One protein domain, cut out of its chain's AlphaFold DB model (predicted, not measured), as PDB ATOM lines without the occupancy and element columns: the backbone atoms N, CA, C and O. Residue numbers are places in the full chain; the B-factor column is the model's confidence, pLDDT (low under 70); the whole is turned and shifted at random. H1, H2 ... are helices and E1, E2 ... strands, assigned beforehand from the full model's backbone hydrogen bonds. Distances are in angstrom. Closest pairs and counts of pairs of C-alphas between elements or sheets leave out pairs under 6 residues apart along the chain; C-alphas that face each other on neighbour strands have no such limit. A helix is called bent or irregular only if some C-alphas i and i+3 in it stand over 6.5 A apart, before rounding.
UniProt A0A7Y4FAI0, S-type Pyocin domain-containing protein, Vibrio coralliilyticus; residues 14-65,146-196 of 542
ATOM      1  N   LEU A  14     295.946 -69.698  15.077       83.75
ATOM      2  CA  LEU A  14     296.085 -71.027  15.669       83.75
ATOM      3  C   LEU A  14     295.049 -71.173  16.784       83.75
ATOM      4  O   LEU A  14     294.946 -70.326  17.664       83.75
ATOM      5  N   ALA A  15     294.216 -72.215  16.703       86.69
ATOM      6  CA  ALA A  15     293.099 -72.442  17.631       86.69
ATOM      7  C   ALA A  15     292.155 -71.225  17.814       86.69
ATOM      8  O   ALA A  15     291.542 -71.052  18.864       86.69
ATOM      9  N   GLY A  16     292.024 -70.382  16.782       83.56
ATOM     10  CA  GLY A  16     291.171 -69.188  16.799       83.56
ATOM     11  C   GLY A  16     291.817 -67.929  17.389       83.56
ATOM     12  O   GLY A  16     291.188 -66.874  17.326       83.56
ATOM     13  N   GLN A  17     293.048 -68.017  17.900       84.44
ATOM     14  CA  GLN A  17     293.841 -66.877  18.370       84.44
ATOM     15  C   GLN A  17     294.776 -66.371  17.269       84.44
ATOM     16  O   GLN A  17     295.282 -67.175  16.482       84.44
ATOM     17  N   ASP A  18     294.986 -65.056  17.220       83.81
ATOM     18  CA  ASP A  18     295.937 -64.426  16.304       83.81
ATOM     19  C   ASP A  18     297.379 -64.796  16.687       83.81
ATOM     20  O   ASP A  18     297.701 -64.990  17.861       83.81
ATOM     21  N   VAL A  19     298.247 -64.944  15.686       86.38
ATOM     22  CA  VAL A  19     299.647 -65.342  15.889       86.38
ATOM     23  C   VAL A  19     300.558 -64.115  15.828       86.38
ATOM     24  O   VAL A  19     300.679 -63.499  14.777       86.38
ATOM     25  N   GLU A  20     301.250 -63.788  16.923       79.38
ATOM     26  CA  GLU A  20     301.991 -62.512  17.060       79.38
ATOM     27  C   GLU A  20     303.532 -62.645  17.063       79.38
ATOM     28  O   GLU A  20     304.248 -61.644  17.040       79.38
ATOM     29  N   ASN A  21     304.069 -63.870  17.055       83.94
ATOM     30  CA  ASN A  21     305.513 -64.143  17.158       83.94
ATOM     31  C   ASN A  21     306.030 -64.928  15.951       83.94
ATOM     32  O   ASN A  21     306.519 -66.049  16.069       83.94
ATOM     33  N   GLN A  22     305.874 -64.340  14.767       88.19
ATOM     34  CA  GLN A  22     306.450 -64.862  13.532       88.19
ATOM     35  C   GLN A  22     307.449 -63.853  12.980       88.19
ATOM     36  O   GLN A  22     307.252 -62.642  13.085       88.19
ATOM     37  N   SER A  23     308.541 -64.341  12.402       87.88
ATOM     38  CA  SER A  23     309.543 -63.503  11.748       87.88
ATOM     39  C   SER A  23     310.019 -64.171  10.469       87.88
ATOM     40  O   SER A  23     310.101 -65.398  10.401       87.88
ATOM     41  N   LEU A  24     310.303 -63.365   9.448       86.88
ATOM     42  CA  LEU A  24     310.958 -63.821   8.226       86.88
ATOM     43  C   LEU A  24     312.417 -63.407   8.267       86.88
ATOM     44  O   LEU A  24     312.729 -62.245   8.491       86.88
ATOM     45  N   VAL A  25     313.295 -64.372   8.026       82.19
ATOM     46  CA  VAL A  25     314.737 -64.167   7.957       82.19
ATOM     47  C   VAL A  25     315.171 -64.460   6.531       82.19
ATOM     48  O   VAL A  25     314.858 -65.522   5.986       82.19
ATOM     49  N   TYR A  26     315.886 -63.513   5.936       78.56
ATOM     50  CA  TYR A  26     316.583 -63.705   4.674       78.56
ATOM     51  C   TYR A  26     318.085 -63.613   4.932       78.56
ATOM     52  O   TYR A  26     318.550 -62.660   5.546       78.56
ATOM     53  N   LEU A  27     318.831 -64.610   4.461       74.44
ATOM     54  CA  LEU A  27     320.287 -64.635   4.523       74.44
ATOM     55  C   LEU A  27     320.824 -64.840   3.111       74.44
ATOM     56  O   LEU A  27     320.321 -65.685   2.368       74.44
ATOM     57  N   GLU A  28     321.860 -64.085   2.757       65.62
ATOM     58  CA  GLU A  28     322.540 -64.220   1.465       65.62
ATOM     59  C   GLU A  28     323.261 -65.564   1.333       65.62
ATOM     60  O   GLU A  28     323.336 -66.140   0.249       65.62
ATOM     61  N   GLN A  29     323.761 -66.079   2.458       73.25
ATOM     62  CA  GLN A  29     324.383 -67.391   2.559       73.25
ATOM     63  C   GLN A  29     323.458 -68.369   3.270       73.25
ATOM     64  O   GLN A  29     322.645 -68.006   4.122       73.25
ATOM     65  N   GLN A  30     323.599 -69.646   2.927       78.31
ATOM     66  CA  GLN A  30     322.862 -70.702   3.600       78.31
ATOM     67  C   GLN A  30     323.241 -70.738   5.090       78.31
ATOM     68  O   GLN A  30     324.416 -70.874   5.419       78.31
ATOM     69  N   ILE A  31     322.240 -70.663   5.975       81.88
ATOM     70  CA  ILE A  31     322.452 -70.784   7.424       81.88
ATOM     71  C   ILE A  31     323.121 -72.119   7.760       81.88
ATOM     72  O   ILE A  31     322.729 -73.172   7.236       81.88
ATOM     73  N   THR A  32     324.132 -72.086   8.628       85.69
ATOM     74  CA  THR A  32     324.794 -73.311   9.074       85.69
ATOM     75  C   THR A  32     323.909 -74.069  10.062       85.69
ATOM     76  O   THR A  32     322.962 -73.530  10.643       85.69
ATOM     77  N   ARG A  33     324.197 -75.360  10.258       87.31
ATOM     78  CA  ARG A  33     323.461 -76.160  11.242       87.31
ATOM     79  C   ARG A  33     323.681 -75.646  12.667       87.31
ATOM     80  O   ARG A  33     322.743 -75.647  13.452       87.31
ATOM     81  N   GLU A  34     324.896 -75.195  12.959       82.88
ATOM     82  CA  GLU A  34     325.282 -74.651  14.259       82.88
ATOM     83  C   GLU A  34     324.548 -73.343  14.571       82.88
ATOM     84  O   GLU A  34     323.996 -73.210  15.661       82.88
ATOM     85  N   ASP A  35     324.452 -72.423  13.607       79.69
ATOM     86  CA  ASP A  35     323.696 -71.175  13.781       79.69
ATOM     87  C   ASP A  35     322.204 -71.455  13.986       79.69
ATOM     88  O   ASP A  35     321.554 -70.856  14.841       79.69
ATOM     89  N   LEU A  36     321.661 -72.410  13.222       84.75
ATOM     90  CA  LEU A  36     320.258 -72.800  13.317       84.75
ATOM     91  C   LEU A  36     319.925 -73.429  14.679       84.75
ATOM     92  O   LEU A  36     318.868 -73.150  15.240       84.75
ATOM     93  N   ASP A  37     320.806 -74.281  15.207       88.25
ATOM     94  CA  ASP A  37     320.600 -74.946  16.497       88.25
ATOM     95  C   ASP A  37     320.779 -73.972  17.691       88.25
ATOM     96  O   ASP A  37     320.297 -74.268  18.785       88.25
ATOM     97  N   ASN A  38     321.392 -72.796  17.480       84.56
ATOM     98  CA  ASN A  38     321.630 -71.755  18.494       84.56
ATOM     99  C   ASN A  38     320.780 -70.476  18.311       84.56
ATOM    100  O   ASN A  38     321.085 -69.433  18.898       84.56
ATOM    101  N   LEU A  39     319.703 -70.542  17.522       85.62
ATOM    102  CA  LEU A  39     318.772 -69.430  17.311       85.62
ATOM    103  C   LEU A  39     318.170 -68.909  18.628       85.62
ATOM    104  O   LEU A  39     317.635 -69.675  19.430       85.62
ATOM    105  N   ASN A  40     318.188 -67.588  18.810       87.69
ATOM    106  CA  ASN A  40     317.555 -66.902  19.937       87.69
ATOM    107  C   ASN A  40     316.842 -65.614  19.485       87.69
ATOM    108  O   ASN A  40     316.994 -65.181  18.340       87.69
ATOM    109  N   ASP A  41     316.056 -65.017  20.383       85.06
ATOM    110  CA  ASP A  41     315.241 -63.834  20.075       85.06
ATOM    111  C   ASP A  41     316.087 -62.630  19.632       85.06
ATOM    112  O   ASP A  41     315.670 -61.903  18.732       85.06
ATOM    113  N   ASP A  42     317.286 -62.448  20.195       83.56
ATOM    114  CA  ASP A  42     318.195 -61.354  19.827       83.56
ATOM    115  C   ASP A  42     318.727 -61.527  18.398       83.56
ATOM    116  O   ASP A  42     318.726 -60.584  17.607       83.56
ATOM    117  N   TRP A  43     319.114 -62.751  18.028       85.38
ATOM    118  CA  TRP A  43     319.551 -63.086  16.675       85.38
ATOM    119  C   TRP A  43     318.416 -62.879  15.667       85.38
ATOM    120  O   TRP A  43     318.618 -62.291  14.606       85.38
ATOM    121  N   VAL A  44     317.195 -63.313  16.004       83.94
ATOM    122  CA  VAL A  44     316.019 -63.121  15.140       83.94
ATOM    123  C   VAL A  44     315.654 -61.643  15.029       83.94
ATOM    124  O   VAL A  44     315.278 -61.203  13.949       83.94
ATOM    125  N   ALA A  45     315.805 -60.858  16.096       78.69
ATOM    126  CA  ALA A  45     315.608 -59.412  16.051       78.69
ATOM    127  C   ALA A  45     316.673 -58.697  15.202       78.69
ATOM    128  O   ALA A  45     316.376 -57.674  14.589       78.69
ATOM    129  N   GLN A  46     317.898 -59.230  15.150       76.38
ATOM    130  CA  GLN A  46     318.998 -58.672  14.363       76.38
ATOM    131  C   GLN A  46     318.923 -59.038  12.872       76.38
ATOM    132  O   GLN A  46     319.268 -58.217  12.024       76.38
ATOM    133  N   HIS A  47     318.495 -60.261  12.545       76.12
ATOM    134  CA  HIS A  47     318.546 -60.809  11.182       76.12
ATOM    135  C   HIS A  47     317.170 -61.027  10.534       76.12
ATOM    136  O   HIS A  47     317.086 -61.386   9.359       76.12
ATOM    137  N   GLY A  48     316.085 -60.850  11.286       76.31
ATOM    138  CA  GLY A  48     314.722 -61.122  10.849       76.31
ATOM    139  C   GLY A  48     313.802 -59.913  10.938       76.31
ATOM    140  O   GLY A  48     313.985 -58.999  11.735       76.31
ATOM    141  N   ILE A  49     312.749 -59.943  10.128       80.31
ATOM    142  CA  ILE A  49     311.647 -58.986  10.188       80.31
ATOM    143  C   ILE A  49     310.480 -59.640  10.900       80.31
ATOM    144  O   ILE A  49     309.936 -60.647  10.436       80.31
ATOM    145  N   LYS A  50     310.079 -59.042  12.023       86.94
ATOM    146  CA  LYS A  50     308.878 -59.448  12.746       86.94
ATOM    147  C   LYS A  50     307.642 -59.144  11.903       86.94
ATOM    148  O   LYS A  50     307.443 -58.016  11.462       86.94
ATOM    149  N   LEU A  51     306.816 -60.165  11.693       88.31
ATOM    150  CA  LEU A  51     305.604 -60.048  10.898       88.31
ATOM    151  C   LEU A  51     304.469 -59.451  11.721       88.31
ATOM    152  O   LEU A  51     304.132 -59.967  12.787       88.31
ATOM    153  N   ASP A  52     303.833 -58.424  11.170       89.00
ATOM    154  CA  ASP A  52     302.550 -57.925  11.643       89.00
ATOM    155  C   ASP A  52     301.446 -58.527  10.771       89.00
ATOM    156  O   ASP A  52     301.258 -58.174   9.603       89.00
ATOM    157  N   ILE A  53     300.720 -59.488  11.339       89.56
ATOM    158  CA  ILE A  53     299.668 -60.213  10.626       89.56
ATOM    159  C   ILE A  53     298.505 -59.289  10.242       89.56
ATOM    160  O   ILE A  53     297.886 -59.488   9.195       89.56
ATOM    161  N   ASN A  54     298.216 -58.260  11.041       87.75
ATOM    162  CA  ASN A  54     297.143 -57.321  10.736       87.75
ATOM    163  C   ASN A  54     297.522 -56.429   9.554       87.75
ATOM    164  O   ASN A  54     296.703 -56.232   8.653       87.75
ATOM    165  N   GLU A  55     298.765 -55.945   9.509       88.81
ATOM    166  CA  GLU A  55     299.262 -55.165   8.374       88.81
ATOM    167  C   GLU A  55     299.373 -56.010   7.098       88.81
ATOM    168  O   GLU A  55     298.962 -55.554   6.028       88.81
ATOM    169  N   LEU A  56     299.800 -57.276   7.199       88.31
ATOM    170  CA  LEU A  56     299.801 -58.223   6.075       88.31
ATOM    171  C   LEU A  56     298.398 -58.445   5.491       88.31
ATOM    172  O   LEU A  56     298.237 -58.495   4.273       88.31
ATOM    173  N   LEU A  57     297.368 -58.545   6.338       88.62
ATOM    174  CA  LEU A  57     295.969 -58.679   5.903       88.62
ATOM    175  C   LEU A  57     295.374 -57.368   5.366       88.62
ATOM    176  O   LEU A  57     294.384 -57.387   4.623       88.62
ATOM    177  N   ALA A  58     295.939 -56.224   5.757       89.62
ATOM    178  CA  ALA A  58     295.539 -54.909   5.277       89.62
ATOM    179  C   ALA A  58     296.213 -54.538   3.947       89.62
ATOM    180  O   ALA A  58     295.599 -53.842   3.139       89.62
ATOM    181  N   ALA A  59     297.430 -55.024   3.691       89.44
ATOM    182  CA  ALA A  59     298.237 -54.634   2.538       89.44
ATOM    183  C   ALA A  59     297.529 -54.814   1.179       89.44
ATOM    184  O   ALA A  59     297.519 -53.855   0.412       89.44
ATOM    185  N   PRO A  60     296.825 -55.925   0.871       88.81
ATOM    186  CA  PRO A  60     296.106 -56.066  -0.402       88.81
ATOM    187  C   PRO A  60     294.965 -55.053  -0.609       88.81
ATOM    188  O   PRO A  60     294.488 -54.890  -1.728       88.81
ATOM    189  N   LYS A  61     294.512 -54.375   0.456       89.06
ATOM    190  CA  LYS A  61     293.432 -53.371   0.427       89.06
ATOM    191  C   LYS A  61     293.949 -51.938   0.257       89.06
ATOM    192  O   LYS A  61     293.147 -51.005   0.271       89.06
ATOM    193  N   GLN A  62     295.265 -51.748   0.147       87.25
ATOM    194  CA  GLN A  62     295.866 -50.435  -0.085       87.25
ATOM    195  C   GLN A  62     295.364 -49.820  -1.405       87.25
ATOM    196  O   GLN A  62     295.137 -50.551  -2.374       87.25
ATOM    197  N   PRO A  63     295.204 -48.483  -1.477       85.75
ATOM    198  CA  PRO A  63     294.815 -47.814  -2.710       85.75
ATOM    199  C   PRO A  63     295.878 -48.029  -3.793       85.75
ATOM    200  O   PRO A  63     297.081 -47.928  -3.539       85.75
ATOM    201  N   VAL A  64     295.426 -48.329  -5.009       84.00
ATOM    202  CA  VAL A  64     296.309 -48.484  -6.169       84.00
ATOM    203  C   VAL A  64     296.656 -47.098  -6.704       84.00
ATOM    204  O   VAL A  64     295.753 -46.314  -6.994       84.00
ATOM    205  N   ALA A  65     297.947 -46.792  -6.811       80.31
ATOM    206  CA  ALA A  65     298.413 -45.512  -7.334       80.31
ATOM    207  C   ALA A  65     298.206 -45.423  -8.856       80.31
ATOM    208  O   ALA A  65     298.399 -46.403  -9.583       80.31
ATOM    209  N   GLU A 146     316.480 -50.368 -26.324       40.12
ATOM    210  CA  GLU A 146     316.680 -49.434 -25.222       40.12
ATOM    211  C   GLU A 146     316.018 -50.090 -24.008       40.12
ATOM    212  O   GLU A 146     314.817 -50.375 -24.026       40.12
ATOM    213  N   LYS A 147     316.826 -50.486 -23.022       52.97
ATOM    214  CA  LYS A 147     316.326 -51.222 -21.866       52.97
ATOM    215  C   LYS A 147     315.445 -50.266 -21.072       52.97
ATOM    216  O   LYS A 147     315.946 -49.346 -20.442       52.97
ATOM    217  N   GLU A 148     314.133 -50.480 -21.101       57.06
ATOM    218  CA  GLU A 148     313.203 -49.792 -20.210       57.06
ATOM    219  C   GLU A 148     313.602 -50.067 -18.759       57.06
ATOM    220  O   GLU A 148     313.643 -51.231 -18.340       57.06
ATOM    221  N   THR A 149     313.881 -48.999 -18.013       63.81
ATOM    222  CA  THR A 149     314.099 -49.001 -16.566       63.81
ATOM    223  C   THR A 149     313.246 -47.897 -15.939       63.81
ATOM    224  O   THR A 149     313.368 -46.715 -16.252       63.81
ATOM    225  N   SER A 150     312.316 -48.271 -15.063       70.31
ATOM    226  CA  SER A 150     311.511 -47.325 -14.292       70.31
ATOM    227  C   SER A 150     311.375 -47.763 -12.839       70.31
ATOM    228  O   SER A 150     311.677 -48.899 -12.474       70.31
ATOM    229  N   LEU A 151     310.937 -46.831 -11.996       72.44
ATOM    230  CA  LEU A 151     310.638 -47.092 -10.593       72.44
ATOM    231  C   LEU A 151     309.160 -47.477 -10.415       72.44
ATOM    232  O   LEU A 151     308.315 -47.075 -11.223       72.44
ATOM    233  N   PRO A 152     308.820 -48.238  -9.358       76.56
ATOM    234  CA  PRO A 152     307.430 -48.517  -9.019       76.56
ATOM    235  C   PRO A 152     306.662 -47.220  -8.710       76.56
ATOM    236  O   PRO A 152     307.262 -46.223  -8.297       76.56
ATOM    237  N   PRO A 153     305.324 -47.213  -8.872       72.62
ATOM    238  CA  PRO A 153     304.506 -46.011  -8.697       72.62
ATOM    239  C   PRO A 153     304.529 -45.457  -7.265       72.62
ATOM    240  O   PRO A 153     304.246 -44.279  -7.063       72.62
ATOM    241  N   LEU A 154     304.864 -46.292  -6.277       74.12
ATOM    242  CA  LEU A 154     305.128 -45.894  -4.899       74.12
ATOM    243  C   LEU A 154     306.463 -46.485  -4.450       74.12
ATOM    244  O   LEU A 154     306.818 -47.600  -4.836       74.12
ATOM    245  N   SER A 155     307.182 -45.760  -3.592       74.00
ATOM    246  CA  SER A 155     308.379 -46.291  -2.941       74.00
ATOM    247  C   SER A 155     308.037 -47.539  -2.111       74.00
ATOM    248  O   SER A 155     306.998 -47.545  -1.442       74.00
ATOM    249  N   PRO A 156     308.894 -48.580  -2.111       74.81
ATOM    250  CA  PRO A 156     308.672 -49.774  -1.302       74.81
ATOM    251  C   PRO A 156     308.528 -49.438   0.186       74.81
ATOM    252  O   PRO A 156     309.318 -48.679   0.745       74.81
ATOM    253  N   CYS A 157     307.539 -50.041   0.840       78.12
ATOM    254  CA  CYS A 157     307.345 -49.988   2.289       78.12
ATOM    255  C   CYS A 157     307.319 -51.412   2.868       78.12
ATOM    256  O   CYS A 157     307.431 -52.383   2.120       78.12
ATOM    257  N   THR A 158     307.199 -51.560   4.192       81.88
ATOM    258  CA  THR A 158     307.268 -52.872   4.869       81.88
ATOM    259  C   THR A 158     306.281 -53.888   4.287       81.88
ATOM    260  O   THR A 158     306.671 -55.019   4.005       81.88
ATOM    261  N   TYR A 159     305.036 -53.466   4.028       87.88
ATOM    262  CA  TYR A 159     304.011 -54.280   3.374       87.88
ATOM    263  C   TYR A 159     303.323 -53.489   2.262       87.88
ATOM    264  O   TYR A 159     302.745 -52.429   2.505       87.88
ATOM    265  N   SER A 160     303.346 -54.011   1.041       85.75
ATOM    266  CA  SER A 160     302.782 -53.360  -0.145       85.75
ATOM    267  C   SER A 160     301.787 -54.269  -0.865       85.75
ATOM    268  O   SER A 160     301.948 -55.491  -0.893       85.75
ATOM    269  N   CYS A 161     300.762 -53.689  -1.493       88.19
ATOM    270  CA  CYS A 161     299.937 -54.425  -2.451       88.19
ATOM    271  C   CYS A 161     300.710 -54.676  -3.755       88.19
ATOM    272  O   CYS A 161     301.444 -53.810  -4.230       88.19
ATOM    273  N   VAL A 162     300.501 -55.839  -4.383       86.25
ATOM    274  CA  VAL A 162     301.199 -56.227  -5.628       86.25
ATOM    275  C   VAL A 162     301.081 -55.157  -6.720       86.25
ATOM    276  O   VAL A 162     302.064 -54.860  -7.400       86.25
ATOM    277  N   ALA A 163     299.912 -54.522  -6.857       83.38
ATOM    278  CA  ALA A 163     299.647 -53.522  -7.896       83.38
ATOM    279  C   ALA A 163     300.583 -52.297  -7.840       83.38
ATOM    280  O   ALA A 163     300.882 -51.714  -8.887       83.38
ATOM    281  N   ASN A 164     301.075 -51.953  -6.644       84.38
ATOM    282  CA  ASN A 164     301.980 -50.827  -6.410       84.38
ATOM    283  C   ASN A 164     303.471 -51.220  -6.464       84.38
ATOM    284  O   ASN A 164     304.320 -50.343  -6.372       84.38
ATOM    285  N   THR A 165     303.800 -52.510  -6.619       82.31
ATOM    286  CA  THR A 165     305.194 -53.012  -6.601       82.31
ATOM    287  C   THR A 165     305.798 -53.252  -7.981       82.31
ATOM    288  O   THR A 165     307.007 -53.400  -8.100       82.31
ATOM    289  N   HIS A 166     304.964 -53.305  -9.018       84.62
ATOM    290  CA  HIS A 166     305.389 -53.572 -10.387       84.62
ATOM    291  C   HIS A 166     305.982 -52.330 -11.071       84.62
ATOM    292  O   HIS A 166     305.409 -51.243 -10.966       84.62
ATOM    293  N   TYR A 167     307.064 -52.510 -11.834       81.81
ATOM    294  CA  TYR A 167     307.772 -51.450 -12.566       81.81
ATOM    295  C   TYR A 167     308.263 -51.929 -13.940       81.81
ATOM    296  O   TYR A 167     308.401 -53.128 -14.171       81.81
ATOM    297  N   ALA A 168     308.499 -51.000 -14.871       76.69
ATOM    298  CA  ALA A 168     309.008 -51.352 -16.195       76.69
ATOM    299  C   ALA A 168     310.498 -51.674 -16.077       76.69
ATOM    300  O   ALA A 168     311.297 -50.841 -15.648       76.69
ATOM    301  N   TYR A 169     310.859 -52.910 -16.401       75.88
ATOM    302  CA  TYR A 169     312.239 -53.360 -16.344       75.88
ATOM    303  C   TYR A 169     312.468 -54.462 -17.372       75.88
ATOM    304  O   TYR A 169     311.828 -55.516 -17.321       75.88
ATOM    305  N   SER A 170     313.361 -54.200 -18.324       71.25
ATOM    306  CA  SER A 170     313.543 -55.062 -19.502       71.25
ATOM    307  C   SER A 170     314.119 -56.440 -19.180       71.25
ATOM    308  O   SER A 170     313.846 -57.406 -19.889       71.25
ATOM    309  N   GLU A 171     314.903 -56.555 -18.109       70.50
ATOM    310  CA  GLU A 171     315.529 -57.815 -17.715       70.50
ATOM    311  C   GLU A 171     314.717 -58.573 -16.666       70.50
ATOM    312  O   GLU A 171     313.893 -58.023 -15.943       70.50
ATOM    313  N   SER A 172     314.954 -59.881 -16.563       70.19
ATOM    314  CA  SER A 172     314.281 -60.708 -15.555       70.19
ATOM    315  C   SER A 172     314.878 -60.570 -14.150       70.19
ATOM    316  O   SER A 172     314.175 -60.830 -13.174       70.19
ATOM    317  N   LEU A 173     316.140 -60.152 -14.032       71.88
ATOM    318  CA  LEU A 173     316.865 -59.973 -12.774       71.88
ATOM    319  C   LEU A 173     317.316 -58.522 -12.645       71.88
ATOM    320  O   LEU A 173     317.743 -57.938 -13.630       71.88
ATOM    321  N   LEU A 174     317.260 -57.961 -11.440       65.44
ATOM    322  CA  LEU A 174     317.812 -56.641 -11.151       65.44
ATOM    323  C   LEU A 174     319.330 -56.635 -11.389       65.44
ATOM    324  O   LEU A 174     320.045 -57.477 -10.836       65.44
ATOM    325  N   ALA A 175     319.807 -55.667 -12.174       57.00
ATOM    326  CA  ALA A 175     321.192 -55.569 -12.631       57.00
ATOM    327  C   ALA A 175     322.221 -55.779 -11.507       57.00
ATOM    328  O   ALA A 175     322.252 -55.077 -10.491       57.00
ATOM    329  N   GLY A 176     323.098 -56.765 -11.707       52.59
ATOM    330  CA  GLY A 176     324.167 -57.093 -10.765       52.59
ATOM    331  C   GLY A 176     323.704 -57.785  -9.479       52.59
ATOM    332  O   GLY A 176     324.495 -57.879  -8.545       52.59
ATOM    333  N   THR A 177     322.466 -58.284  -9.419       57.19
ATOM    334  CA  THR A 177     321.925 -59.005  -8.259       57.19
ATOM    335  C   THR A 177     321.270 -60.333  -8.674       57.19
ATOM    336  O   THR A 177     320.877 -60.490  -9.830       57.19
ATOM    337  N   PRO A 178     321.118 -61.307  -7.760       63.16
ATOM    338  CA  PRO A 178     320.360 -62.530  -8.028       63.16
ATOM    339  C   PRO A 178     318.835 -62.340  -7.890       63.16
ATOM    340  O   PRO A 178     318.088 -63.317  -7.947       63.16
ATOM    341  N   PHE A 179     318.352 -61.112  -7.665       72.75
ATOM    342  CA  PHE A 179     316.946 -60.851  -7.369       72.75
ATOM    343  C   PHE A 179     316.124 -60.665  -8.640       72.75
ATOM    344  O   PHE A 179     316.479 -59.891  -9.525       72.75
ATOM    345  N   LYS A 180     314.985 -61.357  -8.712       79.06
ATOM    346  CA  LYS A 180     314.053 -61.244  -9.836       79.06
ATOM    347  C   LYS A 180     313.338 -59.895  -9.813       79.06
ATOM    348  O   LYS A 180     312.770 -59.524  -8.788       79.06
ATOM    349  N   ALA A 181     313.329 -59.198 -10.944       80.50
ATOM    350  CA  ALA A 181     312.594 -57.950 -11.081       80.50
ATOM    351  C   ALA A 181     311.075 -58.198 -11.062       80.50
ATOM    352  O   ALA A 181     310.587 -59.184 -11.624       80.50
ATOM    353  N   ILE A 182     310.311 -57.288 -10.450       85.25
ATOM    354  CA  ILE A 182     308.837 -57.325 -10.465       85.25
ATOM    355  C   ILE A 182     308.345 -56.591 -11.720       85.25
ATOM    356  O   ILE A 182     307.697 -55.551 -11.659       85.25
ATOM    357  N   ASN A 183     308.697 -57.139 -12.880       82.44
ATOM    358  CA  ASN A 183     308.508 -56.503 -14.186       82.44
ATOM    359  C   ASN A 183     307.274 -56.983 -14.961       82.44
ATOM    360  O   ASN A 183     307.083 -56.641 -16.127       82.44
ATOM    361  N   SER A 184     306.445 -57.821 -14.335       79.56
ATOM    362  CA  SER A 184     305.141 -58.187 -14.874       79.56
ATOM    363  C   SER A 184     304.089 -58.312 -13.777       79.56
ATOM    364  O   SER A 184     304.313 -58.935 -12.739       79.56
ATOM    365  N   GLU A 185     302.897 -57.773 -14.037       74.25
ATOM    366  CA  GLU A 185     301.730 -57.909 -13.155       74.25
ATOM    367  C   GLU A 185     301.261 -59.361 -12.989       74.25
ATOM    368  O   GLU A 185     300.530 -59.672 -12.052       74.25
ATOM    369  N   ASN A 186     301.689 -60.257 -13.882       77.69
ATOM    370  CA  ASN A 186     301.323 -61.670 -13.856       77.69
ATOM    371  C   ASN A 186     302.267 -62.525 -12.994       77.69
ATOM    372  O   ASN A 186     302.054 -63.731 -12.880       77.69
ATOM    373  N   LEU A 187     303.319 -61.939 -12.404       76.38
ATOM    374  CA  LEU A 187     304.270 -62.682 -11.567       76.38
ATOM    375  C   LEU A 187     303.635 -63.198 -10.270       76.38
ATOM    376  O   LEU A 187     304.029 -64.257  -9.775       76.38
ATOM    377  N   PHE A 188     302.648 -62.470  -9.742       81.00
ATOM    378  CA  PHE A 188     302.005 -62.753  -8.463       81.00
ATOM    379  C   PHE A 188     300.483 -62.625  -8.570       81.00
ATOM    380  O   PHE A 188     299.957 -61.845  -9.362       81.00
ATOM    381  N   ALA A 189     299.755 -63.372  -7.739       81.75
ATOM    382  CA  ALA A 189     298.315 -63.184  -7.609       81.75
ATOM    383  C   ALA A 189     298.017 -61.838  -6.924       81.75
ATOM    384  O   ALA A 189     298.659 -61.484  -5.937       81.75
ATOM    385  N   LYS A 190     297.010 -61.107  -7.423       78.06
ATOM    386  CA  LYS A 190     296.675 -59.733  -6.988       78.06
ATOM    387  C   LYS A 190     296.308 -59.602  -5.505       78.06
ATOM    388  O   LYS A 190     296.350 -58.506  -4.961       78.06
ATOM    389  N   GLU A 191     295.934 -60.709  -4.873       81.25
ATOM    390  CA  GLU A 191     295.485 -60.773  -3.478       81.25
ATOM    391  C   GLU A 191     296.634 -60.983  -2.484       81.25
ATOM    392  O   GLU A 191     296.413 -60.952  -1.274       81.25
ATOM    393  N   LEU A 192     297.858 -61.214  -2.969       86.00
ATOM    394  CA  LEU A 192     299.006 -61.460  -2.105       86.00
ATOM    395  C   LEU A 192     299.569 -60.140  -1.551       86.00
ATOM    396  O   LEU A 192     299.711 -59.173  -2.300       86.00
ATOM    397  N   PRO A 193     299.928 -60.081  -0.259       88.12
ATOM    398  CA  PRO A 193     300.776 -59.017   0.254       88.12
ATOM    399  C   PRO A 193     302.230 -59.243  -0.180       88.12
ATOM    400  O   PRO A 193     302.721 -60.373  -0.184       88.12
ATOM    401  N   VAL A 194     302.938 -58.163  -0.507       87.75
ATOM    402  CA  VAL A 194     304.389 -58.168  -0.740       87.75
ATOM    403  C   VAL A 194     305.065 -57.599   0.499       87.75
ATOM    404  O   VAL A 194     304.701 -56.516   0.948       87.75
ATOM    405  N   THR A 195     306.024 -58.329   1.063       86.12
ATOM    406  CA  THR A 195     306.791 -57.888   2.240       86.12
ATOM    407  C   THR A 195     308.190 -57.484   1.809       86.12
ATOM    408  O   THR A 195     308.870 -58.266   1.142       86.12
ATOM    409  N   ASN A 196     308.627 -56.286   2.194       84.19
ATOM    410  CA  ASN A 196     310.010 -55.874   1.994       84.19
ATOM    411  C   ASN A 196     310.897 -56.561   3.042       84.19
ATOM    412  O   ASN A 196     310.744 -56.294   4.231       84.19
TER     413      ASN A 196
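AT A GLANCE: This is residues 14 to 65 and 146 to 196 of the 542 residues of the protein "S-type Pyocin domain-containing protein" of Vibrio coralliilyticus (UniProt A0A7Y4FAI0). With little regular structure, this loose model has two lobes: strand pair E1 and E2 with H2 beside it and H1 far out, and hairpin E3 and E4 with H3 packed on it. The 103 printed residues include E1 H1 H2 E2 H3 E3 E4 in that order, two antiparallel sheets, class mixed, with 33 residues in named elements. The radius of gyration of the C-alphas is 16.7 A; spans are 49 by 36 by 20 A.

HOW THE PARTS SIT: E1, residues 23 to 25, is antiparallel to E2, residues 48 to 50; N 24 and O 49 are within hydrogen-bond range, 2.9 A. E1 and H2, residues 41 to 47, have closest C-alphas Val 25 and His 47, 6.0 A apart. H1, residues 33 to 37, is apart from H2. E3, residues 159 to 161, and E4, residues 193 to 195, form an antiparallel hairpin; N 160 and O 194 are within hydrogen-bond range, 2.8 A. H3, residues 53 to 61, and E3 have closest C-alphas Pro 60 and Cys 161, 4.6 A apart. Every O i to N i+4 pair is within hydrogen-bond range in H1 and H2, 3 of 5 in H3.

IN THESE COORDINATES: E1 begins at C-alpha 23 (309.543, -63.503, 11.748), and E4 ends at C-alpha 195 (306.791, -57.888, 2.240). H2 measures 10.0 A; H3 measures 13.8 A and is only just irregular, with C-alphas 57 and 60 6.8 A apart.

THE WHOLE: The two farthest C-alphas, of Ala 15 and Glu 146, are 54.1 A apart. Residues 66 to 145 are not printed, a gap of 25.9 A between C-alphas 65 and 146. E3 to E4 is a long link. Residues 28, 146 to 149 and 174 to 178 have pLDDT under 70.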